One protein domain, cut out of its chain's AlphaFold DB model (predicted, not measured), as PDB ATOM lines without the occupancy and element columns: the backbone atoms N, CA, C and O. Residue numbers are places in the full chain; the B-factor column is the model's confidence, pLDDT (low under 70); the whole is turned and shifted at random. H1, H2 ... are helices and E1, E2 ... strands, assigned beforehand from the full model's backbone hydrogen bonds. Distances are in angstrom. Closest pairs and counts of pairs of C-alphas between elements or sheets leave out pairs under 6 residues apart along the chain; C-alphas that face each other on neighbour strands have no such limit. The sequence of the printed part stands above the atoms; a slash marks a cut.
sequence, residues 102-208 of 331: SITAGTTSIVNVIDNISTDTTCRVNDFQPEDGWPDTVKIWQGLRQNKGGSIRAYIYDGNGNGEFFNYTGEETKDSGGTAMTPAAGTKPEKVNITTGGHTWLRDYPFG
ATOM      1  N   SER A 102      24.916  16.823 -34.628       94.75
ATOM      2  CA  SER A 102      23.490  17.112 -34.476       94.75
ATOM      3  C   SER A 102      23.168  18.581 -34.747       94.75
ATOM      4  O   SER A 102      23.912  19.482 -34.353       94.75
ATOM      5  N   ILE A 103      22.031  18.800 -35.392       95.88
ATOM      6  CA  ILE A 103      21.492  20.113 -35.722       95.88
ATOM      7  C   ILE A 103      20.287  20.362 -34.826       95.88
ATOM      8  O   ILE A 103      19.421  19.498 -34.695       95.88
ATOM      9  N   THR A 104      20.232  21.548 -34.230       96.62
ATOM     10  CA  THR A 104      19.110  21.970 -33.391       96.62
ATOM     11  C   THR A 104      18.149  22.854 -34.179       96.62
ATOM     12  O   THR A 104      18.586  23.754 -34.914       96.62
ATOM     13  N   ALA A 105      16.852  22.633 -33.984       96.75
ATOM     14  CA  ALA A 105      15.786  23.457 -34.535       96.75
ATOM     15  C   ALA A 105      15.964  24.939 -34.151       96.75
ATOM     16  O   ALA A 105      16.440  25.284 -33.067       96.75
ATOM     17  N   GLY A 106      15.581  25.838 -35.054       95.69
ATOM     18  CA  GLY A 106      15.712  27.287 -34.901       95.69
ATOM     19  C   GLY A 106      17.120  27.836 -35.141       95.69
ATOM     20  O   GLY A 106      17.310  29.049 -35.068       95.69
ATOM     21  N   THR A 107      18.111  26.988 -35.442       95.56
ATOM     22  CA  THR A 107      19.473  27.437 -35.774       95.56
ATOM     23  C   THR A 107      19.671  27.585 -37.283       95.56
ATOM     24  O   THR A 107      18.943  26.997 -38.078       95.56
ATOM     25  N   THR A 108      20.690  28.344 -37.687       93.75
ATOM     26  CA  THR A 108      21.183  28.420 -39.078       93.75
ATOM     27  C   THR A 108      22.534  27.725 -39.233       93.75
ATOM     28  O   THR A 108      23.381  28.140 -40.028       93.75
ATOM     29  N   SER A 109      22.791  26.727 -38.385       85.12
ATOM     30  CA  SER A 109      24.074  26.031 -38.326       85.12
ATOM     31  C   SER A 109      24.370  25.340 -39.655       85.12
ATOM     32  O   SER A 109      23.479  24.752 -40.270       85.12
ATOM     33  N   ILE A 110      25.632  25.396 -40.082       89.81
ATOM     34  CA  ILE A 110      26.137  24.580 -41.192       89.81
ATOM     35  C   ILE A 110      26.030  23.093 -40.844       89.81
ATOM     36  O   ILE A 110      26.086  22.722 -39.670       89.81
ATOM     37  N   VAL A 111      25.900  22.242 -41.859       94.56
ATOM     38  CA  VAL A 111      25.745  20.799 -41.643       94.56
ATOM     39  C   VAL A 111      27.094  20.119 -41.743       94.56
ATOM     40  O   VAL A 111      27.681  20.080 -42.821       94.56
ATOM     41  N   ASN A 112      27.598  19.569 -40.644       95.38
ATOM     42  CA  ASN A 112      28.816  18.771 -40.685       95.38
ATOM     43  C   ASN A 112      28.508  17.382 -41.265       95.38
ATOM     44  O   ASN A 112      27.643  16.679 -40.743       95.38
ATOM     45  N   VAL A 113      29.202  17.012 -42.342       95.31
ATOM     46  CA  VAL A 113      29.001  15.740 -43.062       95.31
ATOM     47  C   VAL A 113      30.212  14.819 -43.052       95.31
ATOM     48  O   VAL A 113      30.106  13.655 -43.414       95.31
ATOM     49  N   ILE A 114      31.365  15.342 -42.640       95.25
ATOM     50  CA  ILE A 114      32.574  14.570 -42.368       95.25
ATOM     51  C   ILE A 114      33.162  15.096 -41.064       95.25
ATOM     52  O   ILE A 114      33.329  16.311 -40.902       95.25
ATOM     53  N   ASP A 115      33.504  14.167 -40.182       93.88
ATOM     54  CA  ASP A 115      34.293  14.372 -38.978       93.88
ATOM     55  C   ASP A 115      35.295  13.212 -38.834       93.88
ATOM     56  O   ASP A 115      34.961  12.112 -38.385       93.88
ATOM     57  N   ASN A 116      36.540  13.430 -39.260       89.88
ATOM     58  CA  ASN A 116      37.559  12.387 -39.367       89.88
ATOM     59  C   ASN A 116      38.056  11.876 -38.002       89.88
ATOM     60  O   ASN A 116      38.634  10.792 -37.928       89.88
ATOM     61  N   ILE A 117      37.807  12.624 -36.920       89.75
ATOM     62  CA  ILE A 117      38.050  12.158 -35.545       89.75
ATOM     63  C   ILE A 117      36.904  11.288 -35.011       89.75
ATOM     64  O   ILE A 117      37.052  10.659 -33.961       89.75
ATOM     65  N   SER A 118      35.778  11.204 -35.729       89.19
ATOM     66  CA  SER A 118      34.656  10.355 -35.343       89.19
ATOM     67  C   SER A 118      35.042   8.874 -35.342       89.19
ATOM     68  O   SER A 118      35.799   8.358 -36.177       89.19
ATOM     69  N   THR A 119      34.491   8.148 -34.373       86.50
ATOM     70  CA  THR A 119      34.571   6.686 -34.320       86.50
ATOM     71  C   THR A 119      33.637   6.024 -35.329       86.50
ATOM     72  O   THR A 119      33.854   4.862 -35.665       86.50
ATOM     73  N   ASP A 120      32.628   6.747 -35.819       87.19
ATOM     74  CA  ASP A 120      31.712   6.266 -36.849       87.19
ATOM     75  C   ASP A 120      32.380   6.335 -38.226       87.19
ATOM     76  O   ASP A 120      32.825   7.394 -38.673       87.19
ATOM     77  N   THR A 121      32.452   5.195 -38.910       86.31
ATOM     78  CA  THR A 121      33.082   5.082 -40.228       86.31
ATOM     79  C   THR A 121      32.334   5.849 -41.311       86.31
ATOM     80  O   THR A 121      32.958   6.239 -42.294       86.31
ATOM     81  N   THR A 122      31.036   6.102 -41.137       85.88
ATOM     82  CA  THR A 122      30.218   6.854 -42.099       85.88
ATOM     83  C   THR A 122      30.510   8.353 -42.097       85.88
ATOM     84  O   THR A 122      30.214   9.033 -43.073       85.88
ATOM     85  N   CYS A 123      31.143   8.848 -41.031       91.06
ATOM     86  CA  CYS A 123      31.577  10.234 -40.887       91.06
ATOM     87  C   CYS A 123      33.043  10.459 -41.256       91.06
ATOM     88  O   CYS A 123      33.532  11.581 -41.164       91.06
ATOM     89  N   ARG A 124      33.775   9.417 -41.655       89.50
ATOM     90  CA  ARG A 124      35.193   9.538 -42.003       89.50
ATOM     91  C   ARG A 124      35.380   9.935 -43.456       89.50
ATOM     92  O   ARG A 124      34.532   9.669 -44.303       89.50
ATOM     93  N   VAL A 125      36.535  10.531 -43.742       86.19
ATOM     94  CA  VAL A 125      36.930  10.884 -45.109       86.19
ATOM     95  C   VAL A 125      36.948   9.628 -45.976       86.19
ATOM     96  O   VAL A 125      37.703   8.691 -45.709       86.19
ATOM     97  N   ASN A 126      36.136   9.635 -47.029       87.12
ATOM     98  CA  ASN A 126      36.082   8.590 -48.040       87.12
ATOM     99  C   ASN A 126      36.747   9.063 -49.336       87.12
ATOM    100  O   ASN A 126      36.076   9.377 -50.307       87.12
ATOM    101  N   ASP A 127      38.070   9.154 -49.323       87.88
ATOM    102  CA  ASP A 127      38.880   9.509 -50.493       87.88
ATOM    103  C   ASP A 127      39.690   8.273 -50.901       87.88
ATOM    104  O   ASP A 127      40.684   7.944 -50.244       87.88
ATOM    105  N   PHE A 128      39.182   7.515 -51.879       85.12
ATOM    106  CA  PHE A 128      39.789   6.251 -52.298       85.12
ATOM    107  C   PHE A 128      40.546   6.392 -53.612       85.12
ATOM    108  O   PHE A 128      41.740   6.105 -53.641       85.12
ATOM    109  N   GLN A 129      39.870   6.758 -54.708       82.69
ATOM    110  CA  GLN A 129      40.503   6.951 -56.017       82.69
ATOM    111  C   GLN A 129      39.686   7.899 -56.918       82.69
ATOM    112  O   GLN A 129      38.534   7.588 -57.230       82.69
ATOM    113  N   PRO A 130      40.302   8.962 -57.475       86.25
ATOM    114  CA  PRO A 130      41.686   9.398 -57.252       86.25
ATOM    115  C   PRO A 130      41.866  10.067 -55.881       86.25
ATOM    116  O   PRO A 130      41.050  10.908 -55.538       86.25
ATOM    117  N   GLU A 131      42.967   9.764 -55.176       87.56
ATOM    118  CA  GLU A 131      43.334  10.423 -53.906       87.56
ATOM    119  C   GLU A 131      43.732  11.893 -54.129       87.56
ATOM    120  O   GLU A 131      44.914  12.240 -54.243       87.56
ATOM    121  N   ASP A 132      42.741  12.770 -54.249       89.00
ATOM    122  CA  ASP A 132      42.929  14.202 -54.493       89.00
ATOM    123  C   ASP A 132      42.641  15.074 -53.264       89.00
ATOM    124  O   ASP A 132      42.688  16.305 -53.344       89.00
ATOM    125  N   GLY A 133      42.401  14.429 -52.122       88.56
ATOM    126  CA  GLY A 133      42.121  15.033 -50.831       88.56
ATOM    127  C   GLY A 133      40.650  15.368 -50.610       88.56
ATOM    128  O   GLY A 133      40.261  15.644 -49.470       88.56
ATOM    129  N   TRP A 134      39.810  15.344 -51.649       91.38
ATOM    130  CA  TRP A 134      38.374  15.528 -51.484       91.38
ATOM    131  C   TRP A 134      37.698  14.199 -51.144       91.38
ATOM    132  O   TRP A 134      37.932  13.205 -51.821       91.38
ATOM    133  N   PRO A 135      36.783  14.163 -50.156       92.12
ATOM    134  CA  PRO A 135      35.926  12.997 -49.982       92.12
ATOM    135  C   PRO A 135      35.107  12.749 -51.261       92.12
ATOM    136  O   PRO A 135      34.399  13.649 -51.729       92.12
ATOM    137  N   ASP A 136      35.165  11.533 -51.805       91.94
ATOM    138  CA  ASP A 136      34.602  11.155 -53.107       91.94
ATOM    139  C   ASP A 136      33.104  11.488 -53.199       91.94
ATOM    140  O   ASP A 136      32.628  12.048 -54.191       91.94
ATOM    141  N   THR A 137      32.335  11.212 -52.136       90.94
ATOM    142  CA  THR A 137      30.893  11.518 -52.118       90.94
ATOM    143  C   THR A 137      30.628  13.020 -52.141       90.94
ATOM    144  O   THR A 137      29.758  13.474 -52.888       90.94
ATOM    145  N   VAL A 138      31.394  13.803 -51.377       93.56
ATOM    146  CA  VAL A 138      31.268  15.269 -51.361       93.56
ATOM    147  C   VAL A 138      31.657  15.848 -52.719       93.56
ATOM    148  O   VAL A 138      30.994  16.758 -53.212       93.56
ATOM    149  N   LYS A 139      32.679  15.294 -53.370       93.06
ATOM    150  CA  LYS A 139      33.124  15.726 -54.697       93.06
ATOM    151  C   LYS A 139      32.055  15.507 -55.772       93.06
ATOM    152  O   LYS A 139      31.828  16.392 -56.598       93.06
ATOM    153  N   ILE A 140      31.346  14.373 -55.736       93.19
ATOM    154  CA  ILE A 140      30.191  14.116 -56.618       93.19
ATOM    155  C   ILE A 140      29.110  15.188 -56.412       93.19
ATOM    156  O   ILE A 140      28.608  15.769 -57.378       93.19
ATOM    157  N   TRP A 141      28.777  15.481 -55.155       95.00
ATOM    158  CA  TRP A 141      27.781  16.490 -54.787       95.00
ATOM    159  C   TRP A 141      28.186  17.899 -55.234       95.00
ATOM    160  O   TRP A 141      27.380  18.614 -55.837       95.00
ATOM    161  N   GLN A 142      29.446  18.268 -55.012       94.75
ATOM    162  CA  GLN A 142      30.022  19.537 -55.441       94.75
ATOM    163  C   GLN A 142      29.940  19.699 -56.965       94.75
ATOM    164  O   GLN A 142      29.469  20.734 -57.443       94.75
ATOM    165  N   GLY A 143      30.343  18.681 -57.733       94.62
ATOM    166  CA  GLY A 143      30.280  18.718 -59.196       94.62
ATOM    167  C   GLY A 143      28.853  18.915 -59.716       94.62
ATOM    168  O   GLY A 143      28.615  19.733 -60.605       94.62
ATOM    169  N   LEU A 144      27.870  18.237 -59.117       94.19
ATOM    170  CA  LEU A 144      26.459  18.405 -59.479       94.19
ATOM    171  C   LEU A 144      25.928  19.795 -59.157       94.19
ATOM    172  O   LEU A 144      25.266  20.406 -59.997       94.19
ATOM    173  N   ARG A 145      26.240  20.310 -57.968       95.38
ATOM    174  CA  ARG A 145      25.876  21.669 -57.571       95.38
ATOM    175  C   ARG A 145      26.453  22.697 -58.544       95.38
ATOM    176  O   ARG A 145      25.726  23.582 -58.994       95.38
ATOM    177  N   GLN A 146      27.733  22.575 -58.900       95.50
ATOM    178  CA  GLN A 146      28.392  23.472 -59.858       95.50
ATOM    179  C   GLN A 146      27.733  23.400 -61.243       95.50
ATOM    180  O   GLN A 146      27.406  24.439 -61.817       95.50
ATOM    181  N   ASN A 147      27.422  22.196 -61.729       94.81
ATOM    182  CA  ASN A 147      26.720  21.991 -63.002       94.81
ATOM    183  C   ASN A 147      25.283  22.547 -63.012       94.81
ATOM    184  O   ASN A 147      24.733  22.810 -64.080       94.81
ATOM    185  N   LYS A 148      24.666  22.733 -61.840       90.44
ATOM    186  CA  LYS A 148      23.315  23.298 -61.670       90.44
ATOM    187  C   LYS A 148      23.311  24.796 -61.343       90.44
ATOM    188  O   LYS A 148      22.278  25.328 -60.952       90.44
ATOM    189  N   GLY A 149      24.434  25.492 -61.530       91.75
ATOM    190  CA  GLY A 149      24.519  26.943 -61.334       91.75
ATOM    191  C   GLY A 149      24.903  27.370 -59.916       91.75
ATOM    192  O   GLY A 149      24.688  28.518 -59.541       91.75
ATOM    193  N   GLY A 150      25.482  26.464 -59.121       92.50
ATOM    194  CA  GLY A 150      26.084  26.775 -57.822       92.50
ATOM    195  C   GLY A 150      25.189  26.526 -56.607       92.50
ATOM    196  O   GLY A 150      25.700  26.548 -55.489       92.50
ATOM    197  N   SER A 151      23.908  26.210 -56.807       92.88
ATOM    198  CA  SER A 151      22.969  25.809 -55.754       92.88
ATOM    199  C   SER A 151      22.112  24.642 -56.229       92.88
ATOM    200  O   SER A 151      21.654  24.626 -57.370       92.88
ATOM    201  N   ILE A 152      21.863  23.675 -55.353       93.12
ATOM    202  CA  ILE A 152      20.986  22.533 -55.634       93.12
ATOM    203  C   ILE A 152      20.102  22.242 -54.420       93.12
ATOM    204  O   ILE A 152      20.512  22.437 -53.277       93.12
ATOM    205  N   ARG A 153      18.868  21.799 -54.665       92.75
ATOM    206  CA  ARG A 153      17.936  21.426 -53.599       92.75
ATOM    207  C   ARG A 153      18.369  20.096 -52.978       92.75
ATOM    208  O   ARG A 153      18.599  19.117 -53.686       92.75
ATOM    209  N   ALA A 154      18.464  20.082 -51.658       94.38
ATOM    210  CA  ALA A 154      18.775  18.914 -50.853       94.38
ATOM    211  C   ALA A 154      17.650  18.664 -49.840       94.38
ATOM    212  O   ALA A 154      16.859  19.560 -49.536       94.38
ATOM    213  N   TYR A 155      17.563  17.439 -49.342       94.31
ATOM    214  CA  TYR A 155      16.595  17.004 -48.343       94.31
ATOM    215  C   TYR A 155      17.341  16.376 -47.176       94.31
ATOM    216  O   TYR A 155      18.120  15.449 -47.389       94.31
ATOM    217  N   ILE A 156      17.115  16.878 -45.964       94.62
ATOM    218  CA  ILE A 156      17.636  16.282 -44.734       94.62
ATOM    219  C   ILE A 156      16.534  15.464 -44.060       94.62
ATOM    220  O   ILE A 156      15.374  15.876 -44.027       94.62
ATOM    221  N   TYR A 157      16.894  14.298 -43.540       93.56
ATOM    222  CA  TYR A 157      15.983  13.287 -43.028       93.56
ATOM    223  C   TYR A 157      16.476  12.734 -41.687       93.56
ATOM    224  O   TYR A 157      17.629  12.321 -41.573       93.56
ATOM    225  N   ASP A 158      15.599  12.716 -40.683       92.00
ATOM    226  CA  ASP A 158      15.931  12.410 -39.283       92.00
ATOM    227  C   ASP A 158      15.958  10.908 -38.930       92.00
ATOM    228  O   ASP A 158      16.242  10.554 -37.785       92.00
ATOM    229  N   GLY A 159      15.626  10.019 -39.873       87.44
ATOM    230  CA  GLY A 159      15.493   8.574 -39.622       87.44
ATOM    231  C   GLY A 159      14.158   8.145 -38.992       87.44
ATOM    232  O   GLY A 159      13.923   6.957 -38.770       87.44
ATOM    233  N   ASN A 160      13.260   9.087 -38.696       85.81
ATOM    234  CA  ASN A 160      11.986   8.857 -38.008       85.81
ATOM    235  C   ASN A 160      10.768   9.323 -38.819       85.81
ATOM    236  O   ASN A 160       9.684   9.494 -38.261       85.81
ATOM    237  N   GLY A 161      10.920   9.488 -40.131       82.12
ATOM    238  CA  GLY A 161       9.843   9.933 -41.018       82.12
ATOM    239  C   GLY A 161       9.745  11.450 -41.188       82.12
ATOM    240  O   GLY A 161       8.926  11.897 -41.990       82.12
ATOM    241  N   ASN A 162      10.574  12.253 -40.506       87.88
ATOM    242  CA  ASN A 162      10.579  13.701 -40.695       87.88
ATOM    243  C   ASN A 162      11.769  14.147 -41.536       87.88
ATOM    244  O   ASN A 162      12.888  13.649 -41.432       87.88
ATOM    245  N   GLY A 163      11.543  15.174 -42.338       91.94
ATOM    246  CA  GLY A 163      12.617  15.846 -43.033       91.94
ATOM    247  C   GLY A 163      12.180  17.186 -43.578       91.94
ATOM    248  O   GLY A 163      11.008  17.565 -43.490       91.94
ATOM    249  N   GLU A 164      13.149  17.920 -44.095       93.31
ATOM    250  CA  GLU A 164      12.902  19.210 -44.717       93.31
ATOM    251  C   GLU A 164      13.849  19.458 -45.883       93.31
ATOM    252  O   GLU A 164      14.942  18.893 -45.973       93.31
ATOM    253  N   PHE A 165      13.391  20.285 -46.819       93.94
ATOM    254  CA  PHE A 165      14.190  20.684 -47.965       93.94
ATOM    255  C   PHE A 165      14.953  21.968 -47.668       93.94
ATOM    256  O   PHE A 165      14.395  22.928 -47.139       93.94
ATOM    257  N   PHE A 166      16.202  22.011 -48.114       94.44
ATOM    258  CA  PHE A 166      17.064  23.181 -48.021       94.44
ATOM    259  C   PHE A 166      17.875  23.352 -49.310       94.44
ATOM    260  O   PHE A 166      17.955  22.454 -50.152       94.44
ATOM    261  N   ASN A 167      18.479  24.527 -49.476       93.81
ATOM    262  CA  ASN A 167      19.356  24.806 -50.608       93.81
ATOM    263  C   ASN A 167      20.800  24.539 -50.205       93.81
ATOM    264  O   ASN A 167      21.323  25.202 -49.318       93.81
ATOM    265  N   TYR A 168      21.453  23.595 -50.867       95.19
ATOM    266  CA  TYR A 168      22.877  23.331 -50.714       95.19
ATOM    267  C   TYR A 168      23.675  24.258 -51.637       95.19
ATOM    268  O   TYR A 168      23.587  24.164 -52.865       95.19
ATOM    269  N   THR A 169      24.457  25.158 -51.036       95.94
ATOM    270  CA  THR A 169      25.117  26.273 -51.737       95.94
ATOM    271  C   THR A 169      26.634  26.134 -51.862       95.94
ATOM    272  O   THR A 169      27.249  26.851 -52.649       95.94
ATOM    273  N   GLY A 170      27.259  25.214 -51.129       95.69
ATOM    274  CA  GLY A 170      28.715  25.064 -51.129       95.69
ATOM    275  C   GLY A 170      29.248  24.256 -49.958       95.69
ATOM    276  O   GLY A 170      28.489  23.854 -49.078       95.69
ATOM    277  N   GLU A 171      30.559  24.054 -49.946       95.31
ATOM    278  CA  GLU A 171      31.275  23.213 -48.992       95.31
ATOM    279  C   GLU A 171      32.375  24.030 -48.303       95.31
ATOM    280  O   GLU A 171      33.061  24.825 -48.943       95.31
ATOM    281  N   GLU A 172      32.567  23.815 -47.007       95.31
ATOM    282  CA  GLU A 172      33.708  24.319 -46.243       95.31
ATOM    283  C   GLU A 172      34.496  23.116 -45.723       95.31
ATOM    284  O   GLU A 172      33.915  22.210 -45.125       95.31
ATOM    285  N   THR A 173      35.814  23.103 -45.918       95.81
ATOM    286  CA  THR A 173      36.678  22.049 -45.370       95.81
ATOM    287  C   THR A 173      37.645  22.625 -44.350       95.81
ATOM    288  O   THR A 173      38.158  23.727 -44.554       95.81
ATOM    289  N   LYS A 174      37.886  21.898 -43.256       95.81
ATOM    290  CA  LYS A 174      38.770  22.318 -42.165       95.81
ATOM    291  C   LYS A 174      39.857  21.289 -41.898       95.81
ATOM    292  O   LYS A 174      39.592  20.089 -41.965       95.81
ATOM    293  N   ASP A 175      41.050  21.775 -41.581       94.25
ATOM    294  CA  ASP A 175      42.163  20.958 -41.098       94.25
ATOM    295  C   ASP A 175      41.993  20.576 -39.615       94.25
ATOM    296  O   ASP A 175      40.997  20.922 -38.972       94.25
ATOM    297  N   SER A 176      42.985  19.877 -39.062       91.81
ATOM    298  CA  SER A 176      42.993  19.455 -37.657       91.81
ATOM    299  C   SER A 176      43.132  20.587 -36.642       91.81
ATOM    300  O   SER A 176      42.828  20.415 -35.462       91.81
ATOM    301  N   GLY A 177      43.555  21.772 -37.085       90.12
ATOM    302  CA  GLY A 177      43.533  22.993 -36.286       90.12
ATOM    303  C   GLY A 177      42.181  23.712 -36.324       90.12
ATOM    304  O   GLY A 177      42.024  24.738 -35.663       90.12
ATOM    305  N   GLY A 178      41.212  23.214 -37.102       91.38
ATOM    306  CA  GLY A 178      39.931  23.875 -37.348       91.38
ATOM    307  C   GLY A 178      40.023  25.054 -38.323       91.38
ATOM    308  O   GLY A 178      39.061  25.820 -38.439       91.38
ATOM    309  N   THR A 179      41.148  25.208 -39.023       94.69
ATOM    310  CA  THR A 179      41.364  26.274 -40.007       94.69
ATOM    311  C   THR A 179      40.803  25.847 -41.355       94.69
ATOM    312  O   THR A 179      40.919  24.686 -41.743       94.69
ATOM    313  N   ALA A 180      40.189  26.783 -42.084       94.38
ATOM    314  CA  ALA A 180      39.725  26.523 -43.439       94.38
ATOM    315  C   ALA A 180      40.897  26.076 -44.326       94.38
ATOM    316  O   ALA A 180      41.940  26.730 -44.369       94.38
ATOM    317  N   MET A 181      40.707  24.982 -45.054       94.12
ATOM    318  CA  MET A 181      41.686  24.449 -45.995       94.12
ATOM    319  C   MET A 181      41.054  24.241 -47.371       94.12
ATOM    320  O   MET A 181      39.833  24.232 -47.517       94.12
ATOM    321  N   THR A 182      41.895  24.092 -48.391       92.44
ATOM    322  CA  THR A 182      41.491  23.576 -49.704       92.44
ATOM    323  C   THR A 182      42.116  22.193 -49.851       92.44
ATOM    324  O   THR A 182      43.345  22.105 -49.779       92.44
ATOM    325  N   PRO A 183      41.323  21.124 -50.018       91.62
ATOM    326  CA  PRO A 183      41.876  19.792 -50.175       91.62
ATOM    327  C   PRO A 183      42.707  19.679 -51.455       91.62
ATOM    328  O   PRO A 183      42.348  20.218 -52.503       91.62
ATOM    329  N   ALA A 184      43.840  18.998 -51.330       91.44
ATOM    330  CA  ALA A 184      44.766  18.667 -52.403       91.44
ATOM    331  C   ALA A 184      45.298  17.237 -52.218       91.44
ATOM    332  O   ALA A 184      45.239  16.683 -51.115       91.44
ATOM    333  N   ALA A 185      45.866  16.659 -53.279       90.88
ATOM    334  CA  ALA A 185      46.430  15.311 -53.244       90.88
ATOM    335  C   ALA A 185      47.405  15.132 -52.064       90.88
ATOM    336  O   ALA A 185      48.311  15.944 -51.859       90.88
ATOM    337  N   GLY A 186      47.200  14.074 -51.277       85.44
ATOM    338  CA  GLY A 186      47.974  13.786 -50.063       85.44
ATOM    339  C   GLY A 186      47.518  14.521 -48.793       85.44
ATOM    340  O   GLY A 186      48.135  14.346 -47.743       85.44
ATOM    341  N   THR A 187      46.447  15.319 -48.851       89.75
ATOM    342  CA  THR A 187      45.815  15.942 -47.671       89.75
ATOM    343  C   THR A 187      44.486  15.265 -47.347       89.75
ATOM    344  O   THR A 187      43.876  14.662 -48.221       89.75
ATOM    345  N   LYS A 188      44.024  15.351 -46.094       89.44
ATOM    346  CA  LYS A 188      42.689  14.885 -45.694       89.44
ATOM    347  C   LYS A 188      42.046  15.936 -44.796       89.44
ATOM    348  O   LYS A 188      42.659  16.271 -43.778       89.44
ATOM    349  N   PRO A 189      40.863  16.471 -45.140       93.62
ATOM    350  CA  PRO A 189      40.170  17.387 -44.252       93.62
ATOM    351  C   PRO A 189      39.764  16.653 -42.977       93.62
ATOM    352  O   PRO A 189      39.312  15.510 -43.020       93.62
ATOM    353  N   GLU A 190      39.910  17.311 -41.831       94.12
ATOM    354  CA  GLU A 190      39.368  16.776 -40.585       94.12
ATOM    355  C   GLU A 190      37.851  16.937 -40.556       94.12
ATOM    356  O   GLU A 190      37.147  16.025 -40.132       94.12
ATOM    357  N   LYS A 191      37.339  18.065 -41.066       95.12
ATOM    358  CA  LYS A 191      35.898  18.315 -41.159       95.12
ATOM    359  C   LYS A 191      35.488  18.806 -42.529       95.12
ATOM    360  O   LYS A 191      36.189  19.610 -43.142       95.12
ATOM    361  N   VAL A 192      34.304  18.386 -42.960       96.38
ATOM    362  CA  VAL A 192      33.624  18.954 -44.126       96.38
ATOM    363  C   VAL A 192      32.222  19.372 -43.726       96.38
ATOM    364  O   VAL A 192      31.458  18.576 -43.179       96.38
ATOM    365  N   ASN A 193      31.894  20.629 -44.003       96.00
ATOM    366  CA  ASN A 193      30.597  21.221 -43.729       96.00
ATOM    367  C   ASN A 193      29.900  21.597 -45.032       96.00
ATOM    368  O   ASN A 193      30.504  22.178 -45.934       96.00
ATOM    369  N   ILE A 194      28.603  21.338 -45.093       95.88
ATOM    370  CA  ILE A 194      27.714  21.841 -46.126       95.88
ATOM    371  C   ILE A 194      27.151  23.192 -45.690       95.88
ATOM    372  O   ILE A 194      26.617  23.350 -44.588       95.88
ATOM    373  N   THR A 195      27.231  24.163 -46.593       94.94
ATOM    374  CA  THR A 195      26.605  25.478 -46.456       94.94
ATOM    375  C   THR A 195      25.210  25.474 -47.078       94.94
ATOM    376  O   THR A 195      24.984  24.869 -48.131       94.94
ATOM    377  N   THR A 196      24.271  26.154 -46.418       93.88
ATOM    378  CA  THR A 196      22.835  26.071 -46.726       93.88
ATOM    379  C   THR A 196      22.205  27.397 -47.168       93.88
ATOM    380  O   THR A 196      20.986  27.564 -47.121       93.88
ATOM    381  N   GLY A 197      23.021  28.399 -47.510       86.38
ATOM    382  CA  GLY A 197      22.542  29.753 -47.810       86.38
ATOM    383  C   GLY A 197      21.821  30.456 -46.647       86.38
ATOM    384  O   GLY A 197      21.047  31.375 -46.891       86.38
ATOM    385  N   GLY A 198      22.044  30.024 -45.399       90.69
ATOM    386  CA  GLY A 198      21.385  30.584 -44.210       90.69
ATOM    387  C   GLY A 198      20.026  29.957 -43.878       90.69
ATOM    388  O   GLY A 198      19.222  30.583 -43.191       90.69
ATOM    389  N   HIS A 199      19.753  28.739 -44.362       94.81
ATOM    390  CA  HIS A 199      18.543  27.995 -44.012       94.81
ATOM    391  C   HIS A 199      18.382  27.873 -42.487       94.81
ATOM    392  O   HIS A 199      19.338  27.540 -41.788       94.81
ATOM    393  N   THR A 200      17.176  28.154 -41.983       96.31
ATOM    394  CA  THR A 200      16.821  27.974 -40.570       96.31
ATOM    395  C   THR A 200      16.118  26.638 -40.405       96.31
ATOM    396  O   THR A 200      15.046  26.451 -40.976       96.31
ATOM    397  N   TRP A 201      16.710  25.740 -39.622       96.00
ATOM    398  CA  TRP A 201      16.190  24.389 -39.417       96.00
ATOM    399  C   TRP A 201      14.874  24.428 -38.647       96.00
ATOM    400  O   TRP A 201      14.807  25.008 -37.561       96.00
ATOM    401  N   LEU A 202      13.822  23.813 -39.179       96.62
ATOM    402  CA  LEU A 202      12.529  23.741 -38.494       96.62
ATOM    403  C   LEU A 202      12.489  22.601 -37.475       96.62
ATOM    404  O   LEU A 202      11.591  22.561 -36.630       96.62
ATOM    405  N   ARG A 203      13.430  21.657 -37.570       95.50
ATOM    406  CA  ARG A 203      13.463  20.421 -36.782       95.50
ATOM    407  C   ARG A 203      14.865  20.121 -36.269       95.50
ATOM    408  O   ARG A 203      15.854  20.670 -36.750       95.50
ATOM    409  N   ASP A 204      14.920  19.242 -35.275       95.81
ATOM    410  CA  ASP A 204      16.171  18.668 -34.801       95.81
ATOM    411  C   ASP A 204      16.584  17.511 -35.713       95.81
ATOM    412  O   ASP A 204      15.765  16.650 -36.041       95.81
ATOM    413  N   TYR A 205      17.865  17.464 -36.073       96.06
ATOM    414  CA  TYR A 205      18.452  16.353 -36.819       96.06
ATOM    415  C   TYR A 205      19.572  15.733 -35.989       96.06
ATOM    416  O   TYR A 205      20.633  16.348 -35.839       96.06
ATOM    417  N   PRO A 206      19.359  14.543 -35.400       95.12
ATOM    418  CA  PRO A 206      20.376  13.888 -34.590       95.12
ATOM    419  C   PRO A 206      21.583  13.452 -35.432       95.12
ATOM    420  O   PRO A 206      21.541  13.407 -36.664       95.12
ATOM    421  N   PHE A 207      22.669  13.101 -34.741       93.62
ATOM    422  CA  PHE A 207      23.807  12.424 -35.364       93.62
ATOM    423  C   PHE A 207      23.326  11.166 -36.109       93.62
ATOM    424  O   PHE A 207      22.512  10.413 -35.575       93.62
ATOM    425  N   GLY A 208      23.821  10.950 -37.328       90.94
ATOM    426  CA  GLY A 208      23.402   9.839 -38.189       90.94
ATOM    427  C   GLY A 208      22.156  10.115 -39.036       90.94
ATOM    428  O   GLY A 208      21.727   9.229 -39.768       90.94
TER     429      GLY A 208
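What this domain is: This is residues 102 to 208 of the 331 residues of an uncharacterized protein of Geminocystis sp. NIES-3709 (UniProt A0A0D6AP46). In this domain of little regular structure, the small sheet E1, E5, E4 has H1 over one face, and at one end E3 of the hairpin E2, E3 runs on into E4 at 86 degrees. The 107 printed residues have one named helix and five named strands, ordered E1 H1 E2 E3 E4 E5; both sheets are antiparallel, and the class is mixed, with only 39 residues in named elements. It is compact, radius of gyration of the C-alphas 13.9 A, spanning 39 by 34 by 24 A.

How they stand to each other: Begin at inner strand E5, residues 191 to 195: N 194 and O 111 of E1, residues 111 to 115, are within hydrogen-bond range at 2.8 A, as are N 193 and O 172 of E4, residues 170 to 174, at 2.8 A. H1, residues 136 to 147, with every O i to N i+4 pair within range, is on this sheet, height over the sheet 10.0 A; its closest C-alphas with E4 are Gln 142 and Gly 170, 7.1 A. In the hairpin E2, residues 152 to 157, and E3, residues 163 to 168, find N 154 and O 166 2.9 A apart.

Where its parts are: Find C-alpha 136 at (34.602, 11.155, -53.107); H1 runs 16.7 A from there. E5 ends at C-alpha 195, (26.605, 25.478, -46.456).

The domain as a whole: The printed part has no cut; links E1 to H1 and E4 to E5 are long. No printed residue is under 70 in pLDDT.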